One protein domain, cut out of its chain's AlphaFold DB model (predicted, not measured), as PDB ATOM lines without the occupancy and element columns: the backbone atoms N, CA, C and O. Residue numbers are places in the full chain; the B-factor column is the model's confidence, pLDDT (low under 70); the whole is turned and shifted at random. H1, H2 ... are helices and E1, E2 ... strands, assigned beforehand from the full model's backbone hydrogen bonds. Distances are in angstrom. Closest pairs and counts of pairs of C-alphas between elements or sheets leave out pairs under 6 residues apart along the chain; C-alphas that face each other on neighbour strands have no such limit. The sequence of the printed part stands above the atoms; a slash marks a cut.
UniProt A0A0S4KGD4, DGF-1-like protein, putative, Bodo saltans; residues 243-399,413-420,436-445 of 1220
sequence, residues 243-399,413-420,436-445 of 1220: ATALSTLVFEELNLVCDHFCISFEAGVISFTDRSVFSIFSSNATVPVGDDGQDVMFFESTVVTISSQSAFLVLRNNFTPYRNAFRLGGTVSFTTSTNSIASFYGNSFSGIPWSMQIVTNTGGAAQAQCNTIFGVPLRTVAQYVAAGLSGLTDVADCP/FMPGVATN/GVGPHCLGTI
ATOM      1  N   ALA A 243     -20.359 -19.835  29.532       96.00
ATOM      2  CA  ALA A 243     -20.599 -19.873  28.097       96.00
ATOM      3  C   ALA A 243     -22.065 -19.506  27.835       96.00
ATOM      4  O   ALA A 243     -22.975 -20.166  28.325       96.00
ATOM      5  N   THR A 244     -22.299 -18.433  27.084       95.00
ATOM      6  CA  THR A 244     -23.643 -17.866  26.871       95.00
ATOM      7  C   THR A 244     -23.865 -17.515  25.402       95.00
ATOM      8  O   THR A 244     -22.910 -17.303  24.650       95.00
ATOM      9  N   ALA A 245     -25.128 -17.451  24.979       90.06
ATOM     10  CA  ALA A 245     -25.558 -17.003  23.651       90.06
ATOM     11  C   ALA A 245     -24.764 -17.642  22.486       90.06
ATOM     12  O   ALA A 245     -23.992 -16.968  21.802       90.06
ATOM     13  N   LEU A 246     -24.978 -18.944  22.244       86.25
ATOM     14  CA  LEU A 246     -24.349 -19.735  21.161       86.25
ATOM     15  C   LEU A 246     -22.805 -19.866  21.236       86.25
ATOM     16  O   LEU A 246     -22.161 -20.163  20.230       86.25
ATOM     17  N   SER A 247     -22.203 -19.642  22.405       89.94
ATOM     18  CA  SER A 247     -20.751 -19.790  22.639       89.94
ATOM     19  C   SER A 247     -20.330 -21.244  22.918       89.94
ATOM     20  O   SER A 247     -21.167 -22.062  23.297       89.94
ATOM     21  N   THR A 248     -19.045 -21.598  22.760       88.94
ATOM     22  CA  THR A 248     -18.593 -23.004  22.909       88.94
ATOM     23  C   THR A 248     -17.254 -23.213  23.609       88.94
ATOM     24  O   THR A 248     -16.289 -22.501  23.334       88.94
ATOM     25  N   LEU A 249     -17.151 -24.310  24.363       93.25
ATOM     26  CA  LEU A 249     -15.889 -24.930  24.770       93.25
ATOM     27  C   LEU A 249     -15.775 -26.315  24.112       93.25
ATOM     28  O   LEU A 249     -16.628 -27.172  24.339       93.25
ATOM     29  N   VAL A 250     -14.745 -26.524  23.285       91.12
ATOM     30  CA  VAL A 250     -14.571 -27.744  22.478       91.12
ATOM     31  C   VAL A 250     -13.184 -28.356  22.670       91.12
ATOM     32  O   VAL A 250     -12.170 -27.676  22.512       91.12
ATOM     33  N   PHE A 251     -13.160 -29.660  22.938       93.50
ATOM     34  CA  PHE A 251     -11.977 -30.513  23.006       93.50
ATOM     35  C   PHE A 251     -12.079 -31.619  21.939       93.50
ATOM     36  O   PHE A 251     -13.024 -32.405  21.940       93.50
ATOM     37  N   GLU A 252     -11.118 -31.679  21.019       92.38
ATOM     38  CA  GLU A 252     -11.163 -32.523  19.816       92.38
ATOM     39  C   GLU A 252      -9.839 -33.270  19.603       92.38
ATOM     40  O   GLU A 252      -8.771 -32.659  19.623       92.38
ATOM     41  N   GLU A 253      -9.891 -34.578  19.330       93.50
ATOM     42  CA  GLU A 253      -8.703 -35.390  18.992       93.50
ATOM     43  C   GLU A 253      -7.549 -35.269  20.018       93.50
ATOM     44  O   GLU A 253      -6.373 -35.332  19.649       93.50
ATOM     45  N   LEU A 254      -7.841 -35.053  21.308       94.75
ATOM     46  CA  LEU A 254      -6.783 -34.994  22.321       94.75
ATOM     47  C   LEU A 254      -6.156 -36.385  22.505       94.75
ATOM     48  O   LEU A 254      -6.840 -37.399  22.403       94.75
ATOM     49  N   ASN A 255      -4.873 -36.439  22.844       95.38
ATOM     50  CA  ASN A 255      -4.190 -37.643  23.301       95.38
ATOM     51  C   ASN A 255      -3.397 -37.310  24.571       95.38
ATOM     52  O   ASN A 255      -2.243 -36.873  24.509       95.38
ATOM     53  N   LEU A 256      -4.059 -37.433  25.721       92.06
ATOM     54  CA  LEU A 256      -3.535 -36.993  27.011       92.06
ATOM     55  C   LEU A 256      -2.988 -38.171  27.824       92.06
ATOM     56  O   LEU A 256      -3.729 -39.095  28.150       92.06
ATOM     57  N   VAL A 257      -1.721 -38.102  28.232       89.44
ATOM     58  CA  VAL A 257      -1.191 -38.919  29.331       89.44
ATOM     59  C   VAL A 257      -1.116 -38.032  30.573       89.44
ATOM     60  O   VAL A 257      -0.465 -36.989  30.544       89.44
ATOM     61  N   CYS A 258      -1.779 -38.429  31.657       83.88
ATOM     62  CA  CYS A 258      -2.014 -37.581  32.835       83.88
ATOM     63  C   CYS A 258      -1.468 -38.248  34.102       83.88
ATOM     64  O   CYS A 258      -1.512 -39.467  34.171       83.88
ATOM     65  N   ASP A 259      -0.938 -37.508  35.086       77.94
ATOM     66  CA  ASP A 259      -0.320 -38.157  36.263       77.94
ATOM     67  C   ASP A 259      -1.359 -38.683  37.268       77.94
ATOM     68  O   ASP A 259      -1.437 -39.887  37.485       77.94
ATOM     69  N   HIS A 260      -2.195 -37.798  37.823       77.06
ATOM     70  CA  HIS A 260      -3.314 -38.187  38.698       77.06
ATOM     71  C   HIS A 260      -4.684 -37.891  38.074       77.06
ATOM     72  O   HIS A 260      -5.593 -38.709  38.202       77.06
ATOM     73  N   PHE A 261      -4.828 -36.742  37.399       83.88
ATOM     74  CA  PHE A 261      -6.020 -36.362  36.634       83.88
ATOM     75  C   PHE A 261      -5.661 -35.516  35.406       83.88
ATOM     76  O   PHE A 261      -4.587 -34.912  35.355       83.88
ATOM     77  N   CYS A 262      -6.543 -35.469  34.401       88.56
ATOM     78  CA  CYS A 262      -6.316 -34.677  33.186       88.56
ATOM     79  C   CYS A 262      -6.929 -33.277  33.279       88.56
ATOM     80  O   CYS A 262      -6.276 -32.297  32.924       88.56
ATOM     81  N   ILE A 263      -8.187 -33.191  33.720       92.38
ATOM     82  CA  ILE A 263      -8.965 -31.949  33.773       92.38
ATOM     83  C   ILE A 263      -9.613 -31.825  35.157       92.38
ATOM     84  O   ILE A 263     -10.310 -32.752  35.568       92.38
ATOM     85  N   SER A 264      -9.437 -30.701  35.862       92.06
ATOM     86  CA  SER A 264     -10.181 -30.443  37.106       92.06
ATOM     87  C   SER A 264     -10.852 -29.074  37.199       92.06
ATOM     88  O   SER A 264     -10.396 -28.079  36.633       92.06
ATOM     89  N   PHE A 265     -11.959 -29.060  37.936       92.25
ATOM     90  CA  PHE A 265     -12.868 -27.942  38.145       92.25
ATOM     91  C   PHE A 265     -13.128 -27.795  39.652       92.25
ATOM     92  O   PHE A 265     -14.103 -28.323  40.198       92.25
ATOM     93  N   GLU A 266     -12.190 -27.159  40.350       88.44
ATOM     94  CA  GLU A 266     -12.080 -27.254  41.809       88.44
ATOM     95  C   GLU A 266     -13.084 -26.349  42.528       88.44
ATOM     96  O   GLU A 266     -13.830 -26.828  43.375       88.44
ATOM     97  N   ALA A 267     -13.176 -25.073  42.145       86.75
ATOM     98  CA  ALA A 267     -14.015 -24.087  42.829       86.75
ATOM     99  C   ALA A 267     -14.801 -23.201  41.854       86.75
ATOM    100  O   ALA A 267     -14.234 -22.756  40.855       86.75
ATOM    101  N   GLY A 268     -16.063 -22.893  42.194       89.25
ATOM    102  CA  GLY A 268     -16.905 -21.849  41.580       89.25
ATOM    103  C   GLY A 268     -18.060 -22.353  40.699       89.25
ATOM    104  O   GLY A 268     -18.722 -23.329  41.044       89.25
ATOM    105  N   VAL A 269     -18.380 -21.667  39.595       94.00
ATOM    106  CA  VAL A 269     -19.579 -21.967  38.777       94.00
ATOM    107  C   VAL A 269     -19.217 -22.233  37.321       94.00
ATOM    108  O   VAL A 269     -18.538 -21.430  36.689       94.00
ATOM    109  N   ILE A 270     -19.734 -23.329  36.768       96.56
ATOM    110  CA  ILE A 270     -19.671 -23.675  35.348       96.56
ATOM    111  C   ILE A 270     -21.085 -23.580  34.785       96.56
ATOM    112  O   ILE A 270     -21.959 -24.357  35.164       96.56
ATOM    113  N   SER A 271     -21.324 -22.641  33.874       96.75
ATOM    114  CA  SER A 271     -22.660 -22.413  33.318       96.75
ATOM    115  C   SER A 271     -22.636 -22.319  31.798       96.75
ATOM    116  O   SER A 271     -21.921 -21.493  31.228       96.75
ATOM    117  N   PHE A 272     -23.438 -23.168  31.158       96.31
ATOM    118  CA  PHE A 272     -23.689 -23.200  29.722       96.31
ATOM    119  C   PHE A 272     -25.153 -22.812  29.484       96.31
ATOM    120  O   PHE A 272     -26.055 -23.622  29.706       96.31
ATOM    121  N   THR A 273     -25.384 -21.566  29.057       95.25
ATOM    122  CA  THR A 273     -26.716 -21.006  28.776       95.25
ATOM    123  C   THR A 273     -26.909 -20.641  27.300       95.25
ATOM    124  O   THR A 273     -25.959 -20.502  26.522       95.25
ATOM    125  N   ASP A 274     -28.172 -20.472  26.918       90.75
ATOM    126  CA  ASP A 274     -28.650 -19.860  25.673       90.75
ATOM    127  C   ASP A 274     -28.048 -20.460  24.392       90.75
ATOM    128  O   ASP A 274     -27.542 -19.755  23.508       90.75
ATOM    129  N   ARG A 275     -28.176 -21.788  24.280       86.56
ATOM    130  CA  ARG A 275     -27.698 -22.643  23.177       86.56
ATOM    131  C   ARG A 275     -26.175 -22.721  23.063       86.56
ATOM    132  O   ARG A 275     -25.646 -22.872  21.962       86.56
ATOM    133  N   SER A 276     -25.465 -22.594  24.180       89.44
ATOM    134  CA  SER A 276     -24.021 -22.840  24.236       89.44
ATOM    135  C   SER A 276     -23.698 -24.339  24.292       89.44
ATOM    136  O   SER A 276     -24.569 -25.173  24.548       89.44
ATOM    137  N   VAL A 277     -22.444 -24.701  24.007       88.50
ATOM    138  CA  VAL A 277     -22.013 -26.109  23.924       88.50
ATOM    139  C   VAL A 277     -20.694 -26.338  24.659       88.50
ATOM    140  O   VAL A 277     -19.683 -25.712  24.339       88.50
ATOM    141  N   PHE A 278     -20.690 -27.294  25.585       93.25
ATOM    142  CA  PHE A 278     -19.497 -28.022  26.004       93.25
ATOM    143  C   PHE A 278     -19.387 -29.304  25.176       93.25
ATOM    144  O   PHE A 278     -20.351 -30.069  25.102       93.25
ATOM    145  N   SER A 279     -18.224 -29.587  24.587       90.75
ATOM    146  CA  SER A 279     -17.984 -30.885  23.956       90.75
ATOM    147  C   SER A 279     -16.559 -31.394  24.143       90.75
ATOM    148  O   SER A 279     -15.600 -30.648  23.968       90.75
ATOM    149  N   ILE A 280     -16.430 -32.688  24.439       92.25
ATOM    150  CA  ILE A 280     -15.193 -33.460  24.305       92.25
ATOM    151  C   ILE A 280     -15.447 -34.663  23.398       92.25
ATOM    152  O   ILE A 280     -16.318 -35.495  23.682       92.25
ATOM    153  N   PHE A 281     -14.714 -34.752  22.285       90.38
ATOM    154  CA  PHE A 281     -14.917 -35.823  21.317       90.38
ATOM    155  C   PHE A 281     -13.648 -36.380  20.674       90.38
ATOM    156  O   PHE A 281     -12.619 -35.706  20.560       90.38
ATOM    157  N   SER A 282     -13.749 -37.644  20.245       91.12
ATOM    158  CA  SER A 282     -12.691 -38.409  19.564       91.12
ATOM    159  C   SER A 282     -11.330 -38.361  20.270       91.12
ATOM    160  O   SER A 282     -10.288 -38.474  19.629       91.12
ATOM    161  N   SER A 283     -11.339 -38.165  21.589       93.88
ATOM    162  CA  SER A 283     -10.146 -37.944  22.400       93.88
ATOM    163  C   SER A 283      -9.760 -39.205  23.168       93.88
ATOM    164  O   SER A 283     -10.614 -39.925  23.683       93.88
ATOM    165  N   ASN A 284      -8.460 -39.458  23.257       94.81
ATOM    166  CA  ASN A 284      -7.853 -40.495  24.073       94.81
ATOM    167  C   ASN A 284      -7.279 -39.866  25.354       94.81
ATOM    168  O   ASN A 284      -6.550 -38.874  25.274       94.81
ATOM    169  N   ALA A 285      -7.566 -40.429  26.527       91.06
ATOM    170  CA  ALA A 285      -6.894 -40.020  27.763       91.06
ATOM    171  C   ALA A 285      -6.551 -41.218  28.650       91.06
ATOM    172  O   ALA A 285      -7.394 -42.085  28.888       91.06
ATOM    173  N   THR A 286      -5.315 -41.251  29.142       87.88
ATOM    174  CA  THR A 286      -4.757 -42.375  29.897       87.88
ATOM    175  C   THR A 286      -4.136 -41.898  31.207       87.88
ATOM    176  O   THR A 286      -3.250 -41.036  31.190       87.88
ATOM    177  N   VAL A 287      -4.543 -42.496  32.327       79.69
ATOM    178  CA  VAL A 287      -3.895 -42.322  33.636       79.69
ATOM    179  C   VAL A 287      -3.041 -43.574  33.897       79.69
ATOM    180  O   VAL A 287      -3.595 -44.674  33.871       79.69
ATOM    181  N   PRO A 288      -1.707 -43.471  34.071       73.38
ATOM    182  CA  PRO A 288      -0.851 -44.624  34.329       73.38
ATOM    183  C   PRO A 288      -1.246 -45.381  35.599       73.38
ATOM    184  O   PRO A 288      -1.632 -44.785  36.600       73.38
ATOM    185  N   VAL A 289      -1.081 -46.702  35.563       62.34
ATOM    186  CA  VAL A 289      -1.288 -47.582  36.719       62.34
ATOM    187  C   VAL A 289      -0.218 -47.287  37.777       62.34
ATOM    188  O   VAL A 289       0.975 -47.437  37.513       62.34
ATOM    189  N   GLY A 290      -0.655 -46.847  38.956       61.31
ATOM    190  CA  GLY A 290       0.181 -46.474  40.098       61.31
ATOM    191  C   GLY A 290      -0.678 -45.918  41.236       61.31
ATOM    192  O   GLY A 290      -1.800 -45.472  40.997       61.31
ATOM    193  N   ASP A 291      -0.156 -45.957  42.461       48.81
ATOM    194  CA  ASP A 291      -0.958 -46.008  43.699       48.81
ATOM    195  C   ASP A 291      -1.899 -44.809  43.948       48.81
ATOM    196  O   ASP A 291      -2.900 -44.948  44.648       48.81
ATOM    197  N   ASP A 292      -1.619 -43.652  43.339       56.22
ATOM    198  CA  ASP A 292      -2.353 -42.396  43.555       56.22
ATOM    199  C   ASP A 292      -3.222 -41.938  42.363       56.22
ATOM    200  O   ASP A 292      -3.754 -40.818  42.389       56.22
ATOM    201  N   GLY A 293      -3.301 -42.718  41.278       55.41
ATOM    202  CA  GLY A 293      -4.058 -42.339  40.081       55.41
ATOM    203  C   GLY A 293      -5.543 -42.167  40.408       55.41
ATOM    204  O   GLY A 293      -6.140 -43.040  41.033       55.41
ATOM    205  N   GLN A 294      -6.167 -41.054  40.010       69.44
ATOM    206  CA  GLN A 294      -7.587 -40.820  40.293       69.44
ATOM    207  C   GLN A 294      -8.391 -40.765  38.992       69.44
ATOM    208  O   GLN A 294      -8.678 -41.818  38.413       69.44
ATOM    209  N   ASP A 295      -8.770 -39.573  38.533       84.88
ATOM    210  CA  ASP A 295      -9.911 -39.407  37.635       84.88
ATOM    211  C   ASP A 295      -9.549 -38.640  36.352       84.88
ATOM    212  O   ASP A 295      -8.780 -37.690  36.406       84.88
ATOM    213  N   VAL A 296     -10.085 -38.992  35.175       88.38
ATOM    214  CA  VAL A 296      -9.753 -38.237  33.937       88.38
ATOM    215  C   VAL A 296     -10.289 -36.799  34.005       88.38
ATOM    216  O   VAL A 296      -9.544 -35.856  33.728       88.38
ATOM    217  N   MET A 297     -11.547 -36.625  34.412       91.88
ATOM    218  CA  MET A 297     -12.187 -35.332  34.651       91.88
ATOM    219  C   MET A 297     -12.819 -35.286  36.046       91.88
ATOM    220  O   MET A 297     -13.571 -36.187  36.426       91.88
ATOM    221  N   PHE A 298     -12.545 -34.218  36.793       90.56
ATOM    222  CA  PHE A 298     -12.935 -34.094  38.196       90.56
ATOM    223  C   PHE A 298     -13.528 -32.719  38.538       90.56
ATOM    224  O   PHE A 298     -13.050 -31.691  38.065       90.56
ATOM    225  N   PHE A 299     -14.555 -32.705  39.383       92.12
ATOM    226  CA  PHE A 299     -15.235 -31.511  39.888       92.12
ATOM    227  C   PHE A 299     -15.296 -31.623  41.419       92.12
ATOM    228  O   PHE A 299     -15.879 -32.591  41.899       92.12
ATOM    229  N   GLU A 300     -14.716 -30.697  42.196       87.62
ATOM    230  CA  GLU A 300     -14.608 -30.864  43.668       87.62
ATOM    231  C   GLU A 300     -15.577 -29.984  44.473       87.62
ATOM    232  O   GLU A 300     -16.202 -30.456  45.420       87.62
ATOM    233  N   SER A 301     -15.746 -28.717  44.100       80.56
ATOM    234  CA  SER A 301     -16.700 -27.768  44.698       80.56
ATOM    235  C   SER A 301     -17.158 -26.728  43.669       80.56
ATOM    236  O   SER A 301     -17.172 -25.517  43.904       80.56
ATOM    237  N   THR A 302     -17.532 -27.227  42.489       81.06
ATOM    238  CA  THR A 302     -18.146 -26.455  41.404       81.06
ATOM    239  C   THR A 302     -19.635 -26.771  41.242       81.06
ATOM    240  O   THR A 302     -20.068 -27.897  41.456       81.06
ATOM    241  N   VAL A 303     -20.441 -25.788  40.835       89.94
ATOM    242  CA  VAL A 303     -21.824 -26.020  40.369       89.94
ATOM    243  C   VAL A 303     -21.822 -26.052  38.847       89.94
ATOM    244  O   VAL A 303     -21.360 -25.096  38.227       89.94
ATOM    245  N   VAL A 304     -22.349 -27.117  38.238       95.06
ATOM    246  CA  VAL A 304     -22.416 -27.270  36.776       95.06
ATOM    247  C   VAL A 304     -23.862 -27.145  36.308       95.06
ATOM    248  O   VAL A 304     -24.708 -27.956  36.670       95.06
ATOM    249  N   THR A 305     -24.165 -26.132  35.497       95.75
ATOM    250  CA  THR A 305     -25.520 -25.844  34.998       95.75
ATOM    251  C   THR A 305     -25.545 -25.788  33.475       95.75
ATOM    252  O   THR A 305     -24.871 -24.958  32.872       95.75
ATOM    253  N   ILE A 306     -26.360 -26.639  32.849       95.81
ATOM    254  CA  ILE A 306     -26.623 -26.642  31.404       95.81
ATOM    255  C   ILE A 306     -28.099 -26.257  31.194       95.81
ATOM    256  O   ILE A 306     -29.000 -27.038  31.516       95.81
ATOM    257  N   SER A 307     -28.367 -25.044  30.708       94.75
ATOM    258  CA  SER A 307     -29.723 -24.473  30.617       94.75
ATOM    259  C   SER A 307     -29.989 -23.727  29.300       94.75
ATOM    260  O   SER A 307     -29.088 -23.496  28.494       94.75
ATOM    261  N   SER A 308     -31.254 -23.369  29.057       91.38
ATOM    262  CA  SER A 308     -31.718 -22.646  27.861       91.38
ATOM    263  C   SER A 308     -31.220 -23.251  26.535       91.38
ATOM    264  O   SER A 308     -30.501 -22.605  25.772       91.38
ATOM    265  N   GLN A 309     -31.625 -24.492  26.243       87.12
ATOM    266  CA  GLN A 309     -31.288 -25.233  25.014       87.12
ATOM    267  C   GLN A 309     -29.784 -25.487  24.771       87.12
ATOM    268  O   GLN A 309     -29.359 -25.632  23.620       87.12
ATOM    269  N   SER A 310     -28.976 -25.526  25.831       89.12
ATOM    270  CA  SER A 310     -27.524 -25.763  25.753       89.12
ATOM    271  C   SER A 310     -27.175 -27.257  25.791       89.12
ATOM    272  O   SER A 310     -28.038 -28.102  26.044       89.12
ATOM    273  N   ALA A 311     -25.915 -27.607  25.522       88.44
ATOM    274  CA  ALA A 311     -25.482 -29.002  25.431       88.44
ATOM    275  C   ALA A 311     -24.158 -29.291  26.157       88.44
ATOM    276  O   ALA A 311     -23.216 -28.504  26.088       88.44
ATOM    277  N   PHE A 312     -24.072 -30.464  26.788       92.88
ATOM    278  CA  PHE A 312     -22.851 -31.063  27.333       92.88
ATOM    279  C   PHE A 312     -22.630 -32.432  26.678       92.88
ATOM    280  O   PHE A 312     -23.425 -33.350  26.870       92.88
ATOM    281  N   LEU A 313     -21.587 -32.561  25.856       91.56
ATOM    282  CA  LEU A 313     -21.450 -33.662  24.897       91.56
ATOM    283  C   LEU A 313     -20.121 -34.413  25.059       91.56
ATOM    284  O   LEU A 313     -19.052 -33.853  24.818       91.56
ATOM    285  N   VAL A 314     -20.189 -35.701  25.391       92.75
ATOM    286  CA  VAL A 314     -19.037 -36.602  25.545       92.75
ATOM    287  C   VAL A 314     -19.149 -37.702  24.485       92.75
ATOM    288  O   VAL A 314     -19.942 -38.631  24.640       92.75
ATOM    289  N   LEU A 315     -18.417 -37.576  23.371       90.19
ATOM    290  CA  LEU A 315     -18.684 -38.342  22.140       90.19
ATOM    291  C   LEU A 315     -17.455 -39.107  21.603       90.19
ATOM    292  O   LEU A 315     -16.466 -38.504  21.192       90.19
ATOM    293  N   ARG A 316     -17.545 -40.435  21.465       91.62
ATOM    294  CA  ARG A 316     -16.541 -41.297  20.799       91.62
ATOM    295  C   ARG A 316     -15.122 -41.199  21.386       91.62
ATOM    296  O   ARG A 316     -14.141 -41.307  20.651       91.62
ATOM    297  N   ASN A 317     -15.001 -40.953  22.687       94.44
ATOM    298  CA  ASN A 317     -13.713 -40.891  23.382       94.44
ATOM    299  C   ASN A 317     -13.237 -42.287  23.817       94.44
ATOM    300  O   ASN A 317     -14.046 -43.199  23.978       94.44
ATOM    301  N   ASN A 318     -11.935 -42.441  24.052       95.25
ATOM    302  CA  ASN A 318     -11.350 -43.633  24.665       95.25
ATOM    303  C   ASN A 318     -10.610 -43.235  25.946       95.25
ATOM    304  O   ASN A 318      -9.584 -42.559  25.903       95.25
ATOM    305  N   PHE A 319     -11.134 -43.644  27.094       93.75
ATOM    306  CA  PHE A 319     -10.581 -43.292  28.393       93.75
ATOM    307  C   PHE A 319     -10.072 -44.542  29.109       93.75
ATOM    308  O   PHE A 319     -10.816 -45.497  29.333       93.75
ATOM    309  N   THR A 320      -8.808 -44.518  29.527       88.12
ATOM    310  CA  THR A 320      -8.228 -45.543  30.402       88.12
ATOM    311  C   THR A 320      -7.938 -44.921  31.777       88.12
ATOM    312  O   THR A 320      -6.781 -44.593  32.073       88.12
ATOM    313  N   PRO A 321      -8.980 -44.644  32.590       72.50
ATOM    314  CA  PRO A 321      -8.806 -44.162  33.953       72.50
ATOM    315  C   PRO A 321      -8.301 -45.287  34.858       72.50
ATOM    316  O   PRO A 321      -8.554 -46.463  34.596       72.50
ATOM    317  N   TYR A 322      -7.652 -44.914  35.961       65.12
ATOM    318  CA  TYR A 322      -7.369 -45.843  37.057       65.12
ATOM    319  C   TYR A 322      -8.570 -45.957  38.010       65.12
ATOM    320  O   TYR A 322      -8.967 -47.066  38.361       65.12
ATOM    321  N   ARG A 323      -9.193 -44.820  38.370       82.31
ATOM    322  CA  ARG A 323     -10.424 -44.769  39.174       82.31
ATOM    323  C   ARG A 323     -11.648 -44.457  38.307       82.31
ATOM    324  O   ARG A 323     -12.219 -45.401  37.777       82.31
ATOM    325  N   ASN A 324     -12.038 -43.186  38.136       88.19
ATOM    326  CA  ASN A 324     -13.180 -42.783  37.298       88.19
ATOM    327  C   ASN A 324     -12.733 -42.062  36.013       88.19
ATOM    328  O   ASN A 324     -11.690 -41.413  35.983       88.19
ATOM    329  N   ALA A 325     -13.533 -42.064  34.945       90.25
ATOM    330  CA  ALA A 325     -13.330 -41.095  33.860       90.25
ATOM    331  C   ALA A 325     -13.961 -39.728  34.189       90.25
ATOM    332  O   ALA A 325     -13.393 -38.697  33.839       90.25
ATOM    333  N   PHE A 326     -15.086 -39.710  34.907       93.56
ATOM    334  CA  PHE A 326     -15.759 -38.497  35.381       93.56
ATOM    335  C   PHE A 326     -16.162 -38.649  36.847       93.56
ATOM    336  O   PHE A 326     -16.834 -39.620  37.193       93.56
ATOM    337  N   ARG A 327     -15.809 -37.689  37.707       92.94
ATOM    338  CA  ARG A 327     -16.188 -37.686  39.130       92.94
ATOM    339  C   ARG A 327     -16.694 -36.318  39.573       92.94
ATOM    340  O   ARG A 327     -16.015 -35.313  39.363       92.94
ATOM    341  N   LEU A 328     -17.841 -36.308  40.244       92.75
ATOM    342  CA  LEU A 328     -18.346 -35.175  41.015       92.75
ATOM    343  C   LEU A 328     -17.984 -35.361  42.501       92.75
ATOM    344  O   LEU A 328     -18.030 -36.477  43.025       92.75
ATOM    345  N   GLY A 329     -17.612 -34.281  43.183       89.62
ATOM    346  CA  GLY A 329     -17.494 -34.220  44.639       89.62
ATOM    347  C   GLY A 329     -18.869 -34.248  45.312       89.62
ATOM    348  O   GLY A 329     -19.874 -33.907  44.695       89.62
ATOM    349  N   GLY A 330     -18.932 -34.621  46.593       85.38
ATOM    350  CA  GLY A 330     -20.208 -34.770  47.317       85.38
ATOM    351  C   GLY A 330     -21.027 -33.478  47.482       85.38
ATOM    352  O   GLY A 330     -22.200 -33.542  47.835       85.38
ATOM    353  N   THR A 331     -20.425 -32.315  47.224       83.88
ATOM    354  CA  THR A 331     -21.056 -30.983  47.229       83.88
ATOM    355  C   THR A 331     -21.424 -30.478  45.827       83.88
ATOM    356  O   THR A 331     -22.068 -29.436  45.699       83.88
ATOM    357  N   VAL A 332     -21.017 -31.185  44.768       88.12
ATOM    358  CA  VAL A 332     -21.183 -30.764  43.373       88.12
ATOM    359  C   VAL A 332     -22.554 -31.173  42.850       88.12
ATOM    360  O   VAL A 332     -22.908 -32.349  42.835       88.12
ATOM    361  N   SER A 333     -23.302 -30.200  42.333       89.38
ATOM    362  CA  SER A 333     -24.520 -30.450  41.559       89.38
ATOM    363  C   SER A 333     -24.243 -30.279  40.066       89.38
ATOM    364  O   SER A 333     -23.672 -29.277  39.633       89.38
ATOM    365  N   PHE A 334     -24.665 -31.265  39.271       94.69
ATOM    366  CA  PHE A 334     -24.677 -31.193  37.812       94.69
ATOM    367  C   PHE A 334     -26.135 -31.158  37.349       94.69
ATOM    368  O   PHE A 334     -26.842 -32.161  37.418       94.69
ATOM    369  N   THR A 335     -26.618 -29.994  36.920       95.75
ATOM    370  CA  THR A 335     -28.024 -29.756  36.564       95.75
ATOM    371  C   THR A 335     -28.194 -29.512  35.069       95.75
ATOM    372  O   THR A 335     -27.513 -28.679  34.474       95.75
ATOM    373  N   THR A 336     -29.168 -30.194  34.470       93.38
ATOM    374  CA  THR A 336     -29.639 -29.969  33.096       93.38
ATOM    375  C   THR A 336     -31.089 -29.491  33.132       93.38
ATOM    376  O   THR A 336     -31.907 -30.031  33.880       93.38
ATOM    377  N   SER A 337     -31.426 -28.447  32.368       92.19
ATOM    378  CA  SER A 337     -32.790 -27.896  32.369       92.19
ATOM    379  C   SER A 337     -33.182 -27.156  31.095       92.19
ATOM    380  O   SER A 337     -32.335 -26.818  30.270       92.19
ATOM    381  N   THR A 338     -34.469 -26.830  30.952       86.38
ATOM    382  CA  THR A 338     -34.969 -25.883  29.939       86.38
ATOM    383  C   THR A 338     -34.587 -26.304  28.512       86.38
ATOM    384  O   THR A 338     -33.898 -25.580  27.787       86.38
ATOM    385  N   ASN A 339     -35.000 -27.516  28.122       84.69
ATOM    386  CA  ASN A 339     -34.738 -28.130  26.812       84.69
ATOM    387  C   ASN A 339     -33.239 -28.270  26.465       84.69
ATOM    388  O   ASN A 339     -32.866 -28.210  25.293       84.69
ATOM    389  N   SER A 340     -32.386 -28.436  27.480       88.19
ATOM    390  CA  SER A 340     -30.939 -28.684  27.348       88.19
ATOM    391  C   SER A 340     -30.601 -30.165  27.500       88.19
ATOM    392  O   SER A 340     -31.378 -30.915  28.089       88.19
ATOM    393  N   ILE A 341     -29.429 -30.582  27.016       87.88
ATOM    394  CA  ILE A 341     -29.023 -31.995  26.981       87.88
ATOM    395  C   ILE A 341     -27.625 -32.242  27.568       87.88
ATOM    396  O   ILE A 341     -26.668 -31.548  27.229       87.88
ATOM    397  N   ALA A 342     -27.487 -33.287  28.385       92.25
ATOM    398  CA  ALA A 342     -26.220 -33.987  28.596       92.25
ATOM    399  C   ALA A 342     -26.236 -35.313  27.815       92.25
ATOM    400  O   ALA A 342     -27.201 -36.070  27.917       92.25
ATOM    401  N   SER A 343     -25.199 -35.597  27.022       90.88
ATOM    402  CA  SER A 343     -25.144 -36.788  26.162       90.88
ATOM    403  C   SER A 343     -23.786 -37.487  26.214       90.88
ATOM    404  O   SER A 343     -22.746 -36.865  25.985       90.88
ATOM    405  N   PHE A 344     -23.810 -38.796  26.474       93.06
ATOM    406  CA  PHE A 344     -22.645 -39.684  26.476       93.06
ATOM    407  C   PHE A 344     -22.804 -40.725  25.361       93.06
ATOM    408  O   PHE A 344     -23.540 -41.699  25.525       93.06
ATOM    409  N   TYR A 345     -22.124 -40.537  24.229       91.31
ATOM    410  CA  TYR A 345     -22.261 -41.407  23.053       91.31
ATOM    411  C   TYR A 345     -20.959 -42.120  22.696       91.31
ATOM    412  O   TYR A 345     -19.942 -41.471  22.452       91.31
ATOM    413  N   GLY A 346     -21.000 -43.445  22.550       91.12
ATOM    414  CA  GLY A 346     -19.953 -44.212  21.869       91.12
ATOM    415  C   GLY A 346     -18.583 -44.213  22.554       91.12
ATOM    416  O   GLY A 346     -17.581 -44.417  21.872       91.12
ATOM    417  N   ASN A 347     -18.504 -43.919  23.855       94.75
ATOM    418  CA  ASN A 347     -17.230 -43.826  24.570       94.75
ATOM    419  C   ASN A 347     -16.760 -45.199  25.074       94.75
ATOM    420  O   ASN A 347     -17.547 -45.986  25.601       94.75
ATOM    421  N   SER A 348     -15.461 -45.452  24.953       95.56
ATOM    422  CA  SER A 348     -14.775 -46.641  25.455       95.56
ATOM    423  C   SER A 348     -14.082 -46.335  26.784       95.56
ATOM    424  O   SER A 348     -13.414 -45.309  26.911       95.56
ATOM    425  N   PHE A 349     -14.229 -47.229  27.764       93.75
ATOM    426  CA  PHE A 349     -13.659 -47.112  29.104       93.75
ATOM    427  C   PHE A 349     -12.930 -48.403  29.508       93.75
ATOM    428  O   PHE A 349     -13.463 -49.496  29.315       93.75
ATOM    429  N   SER A 350     -11.745 -48.300  30.120       88.31
ATOM    430  CA  SER A 350     -10.997 -49.454  30.673       88.31
ATOM    431  C   SER A 350     -10.874 -49.451  32.207       88.31
ATOM    432  O   SER A 350      -9.932 -50.023  32.752       88.31
ATOM    433  N   GLY A 351     -11.791 -48.773  32.890       82.00
ATOM    434  CA  GLY A 351     -11.875 -48.664  34.347       82.00
ATOM    435  C   GLY A 351     -13.315 -48.335  34.743       82.00
ATOM    436  O   GLY A 351     -14.207 -48.419  33.895       82.00
ATOM    437  N   ILE A 352     -13.564 -47.924  35.990       80.81
ATOM    438  CA  ILE A 352     -14.885 -47.378  36.333       80.81
ATOM    439  C   ILE A 352     -15.053 -46.059  35.543       80.81
ATOM    440  O   ILE A 352     -14.120 -45.260  35.462       80.81
ATOM    441  N   PRO A 353     -16.185 -45.829  34.861       82.75
ATOM    442  CA  PRO A 353     -16.332 -44.653  34.005       82.75
ATOM    443  C   PRO A 353     -16.851 -43.419  34.751       82.75
ATOM    444  O   PRO A 353     -16.372 -42.317  34.486       82.75
ATOM    445  N   TRP A 354     -17.786 -43.566  35.692       92.50
ATOM    446  CA  TRP A 354     -18.484 -42.432  36.297       92.50
ATOM    447  C   TRP A 354     -18.587 -42.549  37.823       92.50
ATOM    448  O   TRP A 354     -18.733 -43.629  38.381       92.50
ATOM    449  N   SER A 355     -18.568 -41.393  38.476       93.75
ATOM    450  CA  SER A 355     -19.050 -41.150  39.833       93.75
ATOM    451  C   SER A 355     -19.845 -39.843  39.762       93.75
ATOM    452  O   SER A 355     -19.331 -38.758  40.040       93.75
ATOM    453  N   MET A 356     -21.046 -39.929  39.183       92.81
ATOM    454  CA  MET A 356     -21.779 -38.784  38.648       92.81
ATOM    455  C   MET A 356     -23.294 -38.941  38.826       92.81
ATOM    456  O   MET A 356     -23.892 -39.935  38.410       92.81
ATOM    457  N   GLN A 357     -23.924 -37.912  39.390       94.38
ATOM    458  CA  GLN A 357     -25.374 -37.764  39.450       94.38
ATOM    459  C   GLN A 357     -25.795 -36.535  38.650       94.38
ATOM    460  O   GLN A 357     -25.328 -35.425  38.905       94.38
ATOM    461  N   ILE A 358     -26.678 -36.743  37.678       93.75
ATOM    462  CA  ILE A 358     -27.254 -35.685  36.851       93.75
ATOM    463  C   ILE A 358     -28.647 -35.352  37.388       93.75
ATOM    464  O   ILE A 358     -29.503 -36.220  37.518       93.75
ATOM    465  N   VAL A 359     -28.887 -34.080  37.691       92.94
ATOM    466  CA  VAL A 359     -30.208 -33.564  38.063       92.94
ATOM    467  C   VAL A 359     -30.886 -33.034  36.799       92.94
ATOM    468  O   VAL A 359     -30.344 -32.165  36.114       92.94
ATOM    469  N   THR A 360     -32.064 -33.560  36.472       83.94
ATOM    470  CA  THR A 360     -32.845 -33.211  35.275       83.94
ATOM    471  C   THR A 360     -34.130 -32.497  35.683       83.94
ATOM    472  O   THR A 360     -35.036 -33.089  36.260       83.94
ATOM    473  N   ASN A 361     -34.210 -31.197  35.389       79.69
ATOM    474  CA  ASN A 361     -35.341 -30.337  35.749       79.69
ATOM    475  C   ASN A 361     -36.013 -29.771  34.489       79.69
ATOM    476  O   ASN A 361     -35.337 -29.527  33.494       79.69
ATOM    477  N   THR A 362     -37.331 -29.536  34.525       73.00
ATOM    478  CA  THR A 362     -38.077 -28.713  33.537       73.00
ATOM    479  C   THR A 362     -37.623 -28.867  32.071       73.00
ATOM    480  O   THR A 362     -37.182 -27.917  31.422       73.00
ATOM    481  N   GLY A 363     -37.711 -30.091  31.537       77.50
ATOM    482  CA  GLY A 363     -37.377 -30.397  30.139       77.50
ATOM    483  C   GLY A 363     -35.882 -30.575  29.837       77.50
ATOM    484  O   GLY A 363     -35.512 -30.658  28.671       77.50
ATOM    485  N   GLY A 364     -35.007 -30.615  30.846       86.25
ATOM    486  CA  GLY A 364     -33.634 -31.101  30.684       86.25
ATOM    487  C   GLY A 364     -33.587 -32.610  30.418       86.25
ATOM    488  O   GLY A 364     -34.354 -33.363  31.016       86.25
ATOM    489  N   ALA A 365     -32.684 -33.045  29.539       87.56
ATOM    490  CA  ALA A 365     -32.484 -34.447  29.173       87.56
ATOM    491  C   ALA A 365     -31.055 -34.921  29.482       87.56
ATOM    492  O   ALA A 365     -30.084 -34.182  29.310       87.56
ATOM    493  N   ALA A 366     -30.923 -36.183  29.883       91.94
ATOM    494  CA  ALA A 366     -29.651 -36.840  30.160       91.94
ATOM    495  C   ALA A 366     -29.634 -38.218  29.483       91.94
ATOM    496  O   ALA A 366     -30.370 -39.118  29.885       91.94
ATOM    497  N   GLN A 367     -28.832 -38.368  28.429       91.44
ATOM    498  CA  GLN A 367     -28.859 -39.529  27.537       91.44
ATOM    499  C   GLN A 367     -27.514 -40.257  27.490       91.44
ATOM    500  O   GLN A 367     -26.453 -39.626  27.471       91.44
ATOM    501  N   ALA A 368     -27.549 -41.589  27.392       91.94
ATOM    502  CA  ALA A 368     -26.356 -42.391  27.137       91.94
ATOM    503  C   ALA A 368     -26.612 -43.515  26.117       91.94
ATOM    504  O   ALA A 368     -27.628 -44.201  26.176       91.94
ATOM    505  N   GLN A 369     -25.684 -43.708  25.175       90.56
ATOM    506  CA  GLN A 369     -25.828 -44.637  24.047       90.56
ATOM    507  C   GLN A 369     -24.456 -45.169  23.601       90.56
ATOM    508  O   GLN A 369     -23.467 -44.441  23.605       90.56
ATOM    509  N   CYS A 370     -24.374 -46.439  23.199       90.50
ATOM    510  CA  CYS A 370     -23.162 -47.081  22.656       90.50
ATOM    511  C   CYS A 370     -21.863 -47.008  23.484       90.50
ATOM    512  O   CYS A 370     -20.791 -47.285  22.948       90.50
ATOM    513  N   ASN A 371     -21.911 -46.669  24.772       94.25
ATOM    514  CA  ASN A 371     -20.707 -46.688  25.601       94.25
ATOM    515  C   ASN A 371     -20.317 -48.131  25.960       94.25
ATOM    516  O   ASN A 371     -21.184 -48.989  26.145       94.25
ATOM    517  N   THR A 372     -19.018 -48.401  26.092       94.56
ATOM    518  CA  THR A 372     -18.482 -49.726  26.436       94.56
ATOM    519  C   THR A 372     -17.506 -49.644  27.604       94.56
ATOM    520  O   THR A 372     -16.579 -48.836  27.549       94.56
ATOM    521  N   ILE A 373     -17.636 -50.515  28.607       93.50
ATOM    522  CA  ILE A 373     -16.656 -50.659  29.699       93.50
ATOM    523  C   ILE A 373     -15.968 -52.013  29.561       93.50
ATOM    524  O   ILE A 373     -16.646 -53.028  29.425       93.50
ATOM    525  N   PHE A 374     -14.634 -52.048  29.553       91.31
ATOM    526  CA  PHE A 374     -13.840 -53.257  29.284       91.31
ATOM    527  C   PHE A 374     -14.262 -53.975  27.978       91.31
ATOM    528  O   PHE A 374     -14.211 -55.198  27.873       91.31
ATOM    529  N   GLY A 375     -14.732 -53.210  26.983       90.06
ATOM    530  CA  GLY A 375     -15.301 -53.718  25.725       90.06
ATOM    531  C   GLY A 375     -16.751 -54.228  25.807       90.06
ATOM    532  O   GLY A 375     -17.347 -54.512  24.771       90.06
ATOM    533  N   VAL A 376     -17.355 -54.307  26.997       92.94
ATOM    534  CA  VAL A 376     -18.752 -54.724  27.196       92.94
ATOM    535  C   VAL A 376     -19.697 -53.533  26.960       92.94
ATOM    536  O   VAL A 376     -19.547 -52.512  27.633       92.94
ATOM    537  N   PRO A 377     -20.674 -53.619  26.034       93.06
ATOM    538  CA  PRO A 377     -21.585 -52.514  25.729       93.06
ATOM    539  C   PRO A 377     -22.682 -52.330  26.784       93.06
ATOM    540  O   PRO A 377     -23.372 -53.283  27.154       93.06
ATOM    541  N   LEU A 378     -22.891 -51.081  27.198       93.50
ATOM    542  CA  LEU A 378     -23.945 -50.661  28.121       93.50
ATOM    543  C   LEU A 378     -25.234 -50.335  27.351       93.50
ATOM    544  O   LEU A 378     -25.242 -49.465  26.477       93.50
ATOM    545  N   ARG A 379     -26.327 -51.027  27.688       91.56
ATOM    546  CA  ARG A 379     -27.616 -50.989  26.969       91.56
ATOM    547  C   ARG A 379     -28.822 -50.597  27.821       91.56
ATOM    548  O   ARG A 379     -29.890 -50.380  27.266       91.56
ATOM    549  N   THR A 380     -28.700 -50.556  29.147       92.62
ATOM    550  CA  THR A 380     -29.828 -50.247  30.044       92.62
ATOM    551  C   THR A 380     -29.439 -49.229  31.107       92.62
ATOM    552  O   THR A 380     -28.290 -49.195  31.545       92.62
ATOM    553  N   VAL A 381     -30.405 -48.433  31.578       91.94
ATOM    554  CA  VAL A 381     -30.199 -47.448  32.660       91.94
ATOM    555  C   VAL A 381     -29.545 -48.097  33.886       91.94
ATOM    556  O   VAL A 381     -28.593 -47.549  34.430       91.94
ATOM    557  N   ALA A 382     -29.970 -49.308  34.265       93.00
ATOM    558  CA  ALA A 382     -29.388 -50.049  35.385       93.00
ATOM    559  C   ALA A 382     -27.886 -50.357  35.203       93.00
ATOM    560  O   ALA A 382     -27.139 -50.308  36.175       93.00
ATOM    561  N   GLN A 383     -27.423 -50.621  33.975       94.44
ATOM    562  CA  GLN A 383     -25.997 -50.823  33.689       94.44
ATOM    563  C   GLN A 383     -25.192 -49.517  33.783       94.44
ATOM    564  O   GLN A 383     -24.065 -49.543  34.265       94.44
ATOM    565  N   TYR A 384     -25.766 -48.378  33.379       95.31
ATOM    566  CA  TYR A 384     -25.134 -47.064  33.570       95.31
ATOM    567  C   TYR A 384     -25.091 -46.651  35.049       95.31
ATOM    568  O   TYR A 384     -24.054 -46.184  35.513       95.31
ATOM    569  N   VAL A 385     -26.155 -46.914  35.814       94.12
ATOM    570  CA  VAL A 385     -26.201 -46.663  37.267       94.12
ATOM    571  C   VAL A 385     -25.203 -47.550  38.017       94.12
ATOM    572  O   VAL A 385     -24.466 -47.047  38.861       94.12
ATOM    573  N   ALA A 386     -25.094 -48.836  37.665       93.25
ATOM    574  CA  ALA A 386     -24.067 -49.733  38.209       93.25
ATOM    575  C   ALA A 386     -22.633 -49.317  37.820       93.25
ATOM    576  O   ALA A 386     -21.682 -49.629  38.529       93.25
ATOM    577  N   ALA A 387     -22.482 -48.579  36.717       92.75
ATOM    578  CA  ALA A 387     -21.240 -47.940  36.294       92.75
ATOM    579  C   ALA A 387     -21.032 -46.525  36.881       92.75
ATOM    580  O   ALA A 387     -20.117 -45.818  36.457       92.75
ATOM    581  N   GLY A 388     -21.885 -46.108  37.825       93.69
ATOM    582  CA  GLY A 388     -21.796 -44.848  38.563       93.69
ATOM    583  C   GLY A 388     -22.311 -43.602  37.833       93.69
ATOM    584  O   GLY A 388     -22.025 -42.489  38.272       93.69
ATOM    585  N   LEU A 389     -23.078 -43.761  36.744       95.31
ATOM    586  CA  LEU A 389     -23.794 -42.672  36.065       95.31
ATOM    587  C   LEU A 389     -25.290 -42.741  36.374       95.31
ATOM    588  O   LEU A 389     -26.017 -43.585  35.849       95.31
ATOM    589  N   SER A 390     -25.756 -41.826  37.219       94.88
ATOM    590  CA  SER A 390     -27.144 -41.750  37.680       94.88
ATOM    591  C   SER A 390     -27.849 -40.480  37.192       94.88
ATOM    592  O   SER A 390     -27.206 -39.486  36.851       94.88
ATOM    593  N   GLY A 391     -29.185 -40.517  37.133       93.00
ATOM    594  CA  GLY A 391     -30.001 -39.397  36.645       93.00
ATOM    595  C   GLY A 391     -30.196 -39.329  35.124       93.00
ATOM    596  O   GLY A 391     -30.639 -38.305  34.607       93.00
ATOM    597  N   LEU A 392     -29.886 -40.410  34.398       93.06
ATOM    598  CA  LEU A 392     -30.232 -40.541  32.980       93.06
ATOM    599  C   LEU A 392     -31.755 -40.579  32.791       93.06
ATOM    600  O   LEU A 392     -32.445 -41.351  33.455       93.06
ATOM    601  N   THR A 393     -32.264 -39.781  31.854       88.50
ATOM    602  CA  THR A 393     -33.674 -39.787  31.430       88.50
ATOM    603  C   THR A 393     -33.956 -40.847  30.373       88.50
ATOM    604  O   THR A 393     -35.098 -41.269  30.235       88.50
ATOM    605  N   ASP A 394     -32.940 -41.240  29.599       86.06
ATOM    606  CA  ASP A 394     -33.081 -42.170  28.478       86.06
ATOM    607  C   ASP A 394     -31.751 -42.889  28.170       86.06
ATOM    608  O   ASP A 394     -30.661 -42.344  28.375       86.06
ATOM    609  N   VAL A 395     -31.846 -44.126  27.679       86.50
ATOM    610  CA  VAL A 395     -30.722 -44.951  27.220       86.50
ATOM    611  C   VAL A 395     -31.136 -45.655  25.933       86.50
ATOM    612  O   VAL A 395     -31.914 -46.609  25.953       86.50
ATOM    613  N   ALA A 396     -30.584 -45.189  24.816       79.50
ATOM    614  CA  ALA A 396     -30.873 -45.735  23.500       79.50
ATOM    615  C   ALA A 396     -29.991 -46.955  23.182       79.50
ATOM    616  O   ALA A 396     -28.813 -47.022  23.550       79.50
ATOM    617  N   ASP A 397     -30.556 -47.910  22.443       73.19
ATOM    618  CA  ASP A 397     -29.800 -49.034  21.883       73.19
ATOM    619  C   ASP A 397     -28.874 -48.543  20.748       73.19
ATOM    620  O   ASP A 397     -29.057 -47.453  20.192       73.19
ATOM    621  N   CYS A 398     -27.858 -49.331  20.386       72.06
ATOM    622  CA  CYS A 398     -26.948 -48.904  19.320       72.06
ATOM    623  C   CYS A 398     -27.633 -48.878  17.940       72.06
ATOM    624  O   CYS A 398     -28.235 -49.881  17.534       72.06
ATOM    625  N   PRO A 399     -27.479 -47.786  17.169       65.44
ATOM    626  CA  PRO A 399     -28.089 -47.639  15.859       65.44
ATOM    627  C   PRO A 399     -27.365 -48.562  14.878       65.44
ATOM    628  O   PRO A 399     -26.164 -48.446  14.640       65.44
ATOM    629  N   PHE A 413     -22.747 -29.211  15.411       55.00
ATOM    630  CA  PHE A 413     -23.718 -29.140  16.501       55.00
ATOM    631  C   PHE A 413     -24.869 -28.209  16.077       55.00
ATOM    632  O   PHE A 413     -24.645 -27.044  15.734       55.00
ATOM    633  N   MET A 414     -26.114 -28.690  16.084       47.53
ATOM    634  CA  MET A 414     -27.279 -27.818  15.880       47.53
ATOM    635  C   MET A 414     -27.668 -27.128  17.197       47.53
ATOM    636  O   MET A 414     -27.686 -27.772  18.240       47.53
ATOM    637  N   PRO A 415     -28.058 -25.846  17.193       37.34
ATOM    638  CA  PRO A 415     -28.829 -25.266  18.288       37.34
ATOM    639  C   PRO A 415     -30.234 -25.899  18.362       37.34
ATOM    640  O   PRO A 415     -30.918 -25.980  17.343       37.34
ATOM    641  N   GLY A 416     -30.688 -26.308  19.556       41.75
ATOM    642  CA  GLY A 416     -32.061 -26.800  19.787       41.75
ATOM    643  C   GLY A 416     -32.264 -28.327  19.839       41.75
ATOM    644  O   GLY A 416     -33.409 -28.785  19.762       41.75
ATOM    645  N   VAL A 417     -31.195 -29.122  20.005       45.38
ATOM    646  CA  VAL A 417     -31.189 -30.610  19.950       45.38
ATOM    647  C   VAL A 417     -31.940 -31.338  21.085       45.38
ATOM    648  O   VAL A 417     -31.692 -32.509  21.313       45.38
ATOM    649  N   ALA A 418     -32.883 -30.706  21.783       38.09
ATOM    650  CA  ALA A 418     -33.882 -31.429  22.586       38.09
ATOM    651  C   ALA A 418     -35.214 -31.619  21.837       38.09
ATOM    652  O   ALA A 418     -35.962 -32.544  22.126       38.09
ATOM    653  N   THR A 419     -35.517 -30.762  20.854       36.97
ATOM    654  CA  THR A 419     -36.832 -30.752  20.174       36.97
ATOM    655  C   THR A 419     -36.853 -31.486  18.832       36.97
ATOM    656  O   THR A 419     -37.928 -31.792  18.330       36.97
ATOM    657  N   ASN A 420     -35.683 -31.794  18.260       39.09
ATOM    658  CA  ASN A 420     -35.546 -32.345  16.906       39.09
ATOM    659  C   ASN A 420     -34.655 -33.603  16.811       39.09
ATOM    660  O   ASN A 420     -34.269 -33.980  15.707       39.09
ATOM    661  N   GLY A 436     -26.093 -22.753  13.328       47.22
ATOM    662  CA  GLY A 436     -25.110 -23.840  13.305       47.22
ATOM    663  C   GLY A 436     -23.889 -23.544  14.170       47.22
ATOM    664  O   GLY A 436     -23.411 -22.413  14.205       47.22
ATOM    665  N   VAL A 437     -23.380 -24.569  14.847       49.59
ATOM    666  CA  VAL A 437     -22.205 -24.525  15.726       49.59
ATOM    667  C   VAL A 437     -21.242 -25.649  15.302       49.59
ATOM    668  O   VAL A 437     -21.682 -26.700  14.849       49.59
ATOM    669  N   GLY A 438     -19.926 -25.436  15.391       49.56
ATOM    670  CA  GLY A 438     -18.897 -26.343  14.840       49.56
ATOM    671  C   GLY A 438     -18.000 -25.654  13.796       49.56
ATOM    672  O   GLY A 438     -18.324 -24.550  13.359       49.56
ATOM    673  N   PRO A 439     -16.861 -26.234  13.377       47.09
ATOM    674  CA  PRO A 439     -15.754 -25.484  12.788       47.09
ATOM    675  C   PRO A 439     -16.058 -24.933  11.385       47.09
ATOM    676  O   PRO A 439     -15.377 -24.019  10.931       47.09
ATOM    677  N   HIS A 440     -17.102 -25.439  10.718       45.19
ATOM    678  CA  HIS A 440     -17.615 -24.902   9.451       45.19
ATOM    679  C   HIS A 440     -18.715 -23.841   9.628       45.19
ATOM    680  O   HIS A 440     -18.940 -23.052   8.712       45.19
ATOM    681  N   CYS A 441     -19.400 -23.815  10.778       45.16
ATOM    682  CA  CYS A 441     -20.523 -22.910  11.048       45.16
ATOM    683  C   CYS A 441     -20.179 -21.764  12.015       45.16
ATOM    684  O   CYS A 441     -20.861 -20.739  12.012       45.16
ATOM    685  N   LEU A 442     -19.120 -21.898  12.819       50.72
ATOM    686  CA  LEU A 442     -18.591 -20.806  13.633       50.72
ATOM    687  C   LEU A 442     -18.133 -19.650  12.740       50.72
ATOM    688  O   LEU A 442     -17.354 -19.830  11.800       50.72
ATOM    689  N   GLY A 443     -18.593 -18.443  13.068       41.84
ATOM    690  CA  GLY A 443     -18.326 -17.235  12.298       41.84
ATOM    691  C   GLY A 443     -16.835 -16.913  12.200       41.84
ATOM    692  O   GLY A 443     -16.283 -16.228  13.052       41.84
ATOM    693  N   THR A 444     -16.205 -17.322  11.100       38.88
ATOM    694  CA  THR A 444     -14.829 -16.976  10.710       38.88
ATOM    695  C   THR A 444     -13.677 -17.567  11.537       38.88
ATOM    696  O   THR A 444     -12.586 -16.985  11.586       38.88
ATOM    697  N   ILE A 445     -13.778 -18.859  11.882       41.12
ATOM    698  CA  ILE A 445     -12.634 -19.727  11.540       41.12
ATOM    699  C   ILE A 445     -12.567 -19.774  10.004       41.12
ATOM    700  O   ILE A 445     -12.987 -20.733   9.364       41.12
TER     701      ILE A 445
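AT A GLANCE: This is residues 243 to 399, 413 to 420 and 436 to 445 of the 1220 residues of the protein "DGF-1-like protein, putative" of Bodo saltans (UniProt A0A0S4KGD4). Look for a chain wound in stacked turns, a short solenoid whose walls are three parallel sheets, with the small helix H1 at the end of the stack by E14. E1, E2 and E3 make the first turn, E4, E5 and E6 the next, and the two last pieces, residues 413 to 420 and 436 to 445, lie outside the coil. The 175 printed residues run E1 to E13, then H1, then E14; the sheets are E1 E4 E7 E11 E13 E14, E2 E5 E8, and a branched one of E3, E6, E9, E10 and E12. The class is mostly strand, with under half of the residues in named elements. The whole is compact, with a radius of gyration of the C-alphas of 15.4 A and spans of 43 by 34 by 33 A.

HOW THE PARTS SIT: Begin at E1, residues 248 to 252, an edge strand; E4, residues 277 to 281, is its parallel neighbour, with N 249 and O 277 at 2.9 A. The sheet continues through E7, residues 311 to 315, E11, residues 341 to 345, and E13, residues 365 to 369, to the edge strand E14, residues 394 to 396, where N 368 and O 394 are 3.3 A apart. E1 runs on at 80 degrees into E2, residues 255 to 257; E5, residues 284 to 286, is between E2 and E8, residues 318 to 320, with N 256 and O 284 at 2.9 A and N 285 and O 318 at 3.0 A. In the branched sheet, E6, residues 297 to 306, has E3, residues 263 to 272, on one side, with N 270 and O 303 at 2.8 A. On its other side are E9, residues 326 to 328, with N 299 and O 327 at 3.0 A, and E10, residues 334 to 337, with N 306 and O 335 at 2.9 A; E12, residues 354 to 361, neighbours both E9, with N 355 and O 326 at 2.8 A, and E10, with N 336 and O 359 at 2.8 A. E3 and E6 each bend by 111 degrees, at residues 267 and 301, and this sheet is twisted. It forms a sandwich, two sheets face to face, with the six-strand sheet; the parts that face each other are 9.4 A centre to centre. H1, residues 381 to 386, stands up from the six-strand sheet at a height of 10.6 A and only grazes the branched one with residues 384 to 386; its closest C-alphas to E14 are those of Val 381 and Val 395, 6.0 A apart. E13, H1 and E14 make a strand-helix-strand unit, two parallel neighbours with a helix between, its crossover right-handed. Every O i to N i+4 pair in H1 is within hydrogen-bond range.

IN THESE COORDINATES: Find C-alpha 248 at (-18.593, -23.004, 22.909), where E1 begins its 12.5 A. E3 spans 17.6 A, E6 17.2 A and E12 20.8 A. H1 begins at C-alpha 381, (-30.199, -47.448, 32.660), and E14 ends at C-alpha 396, (-30.873, -45.735, 23.500).

THE WHOLE: The farthest C-alphas, those of Asp 291 and Thr 444, are 46.1 A apart. Residues 400 to 412 and 421 to 435 are not printed, and the C-alphas across these cuts are 19.0 A and 13.9 A apart. The link from E13 to H1, 11 residues, is long. Confidence is under 70 at residues 289 to 294, 322, 399, 413 to 420 and 436 to 445.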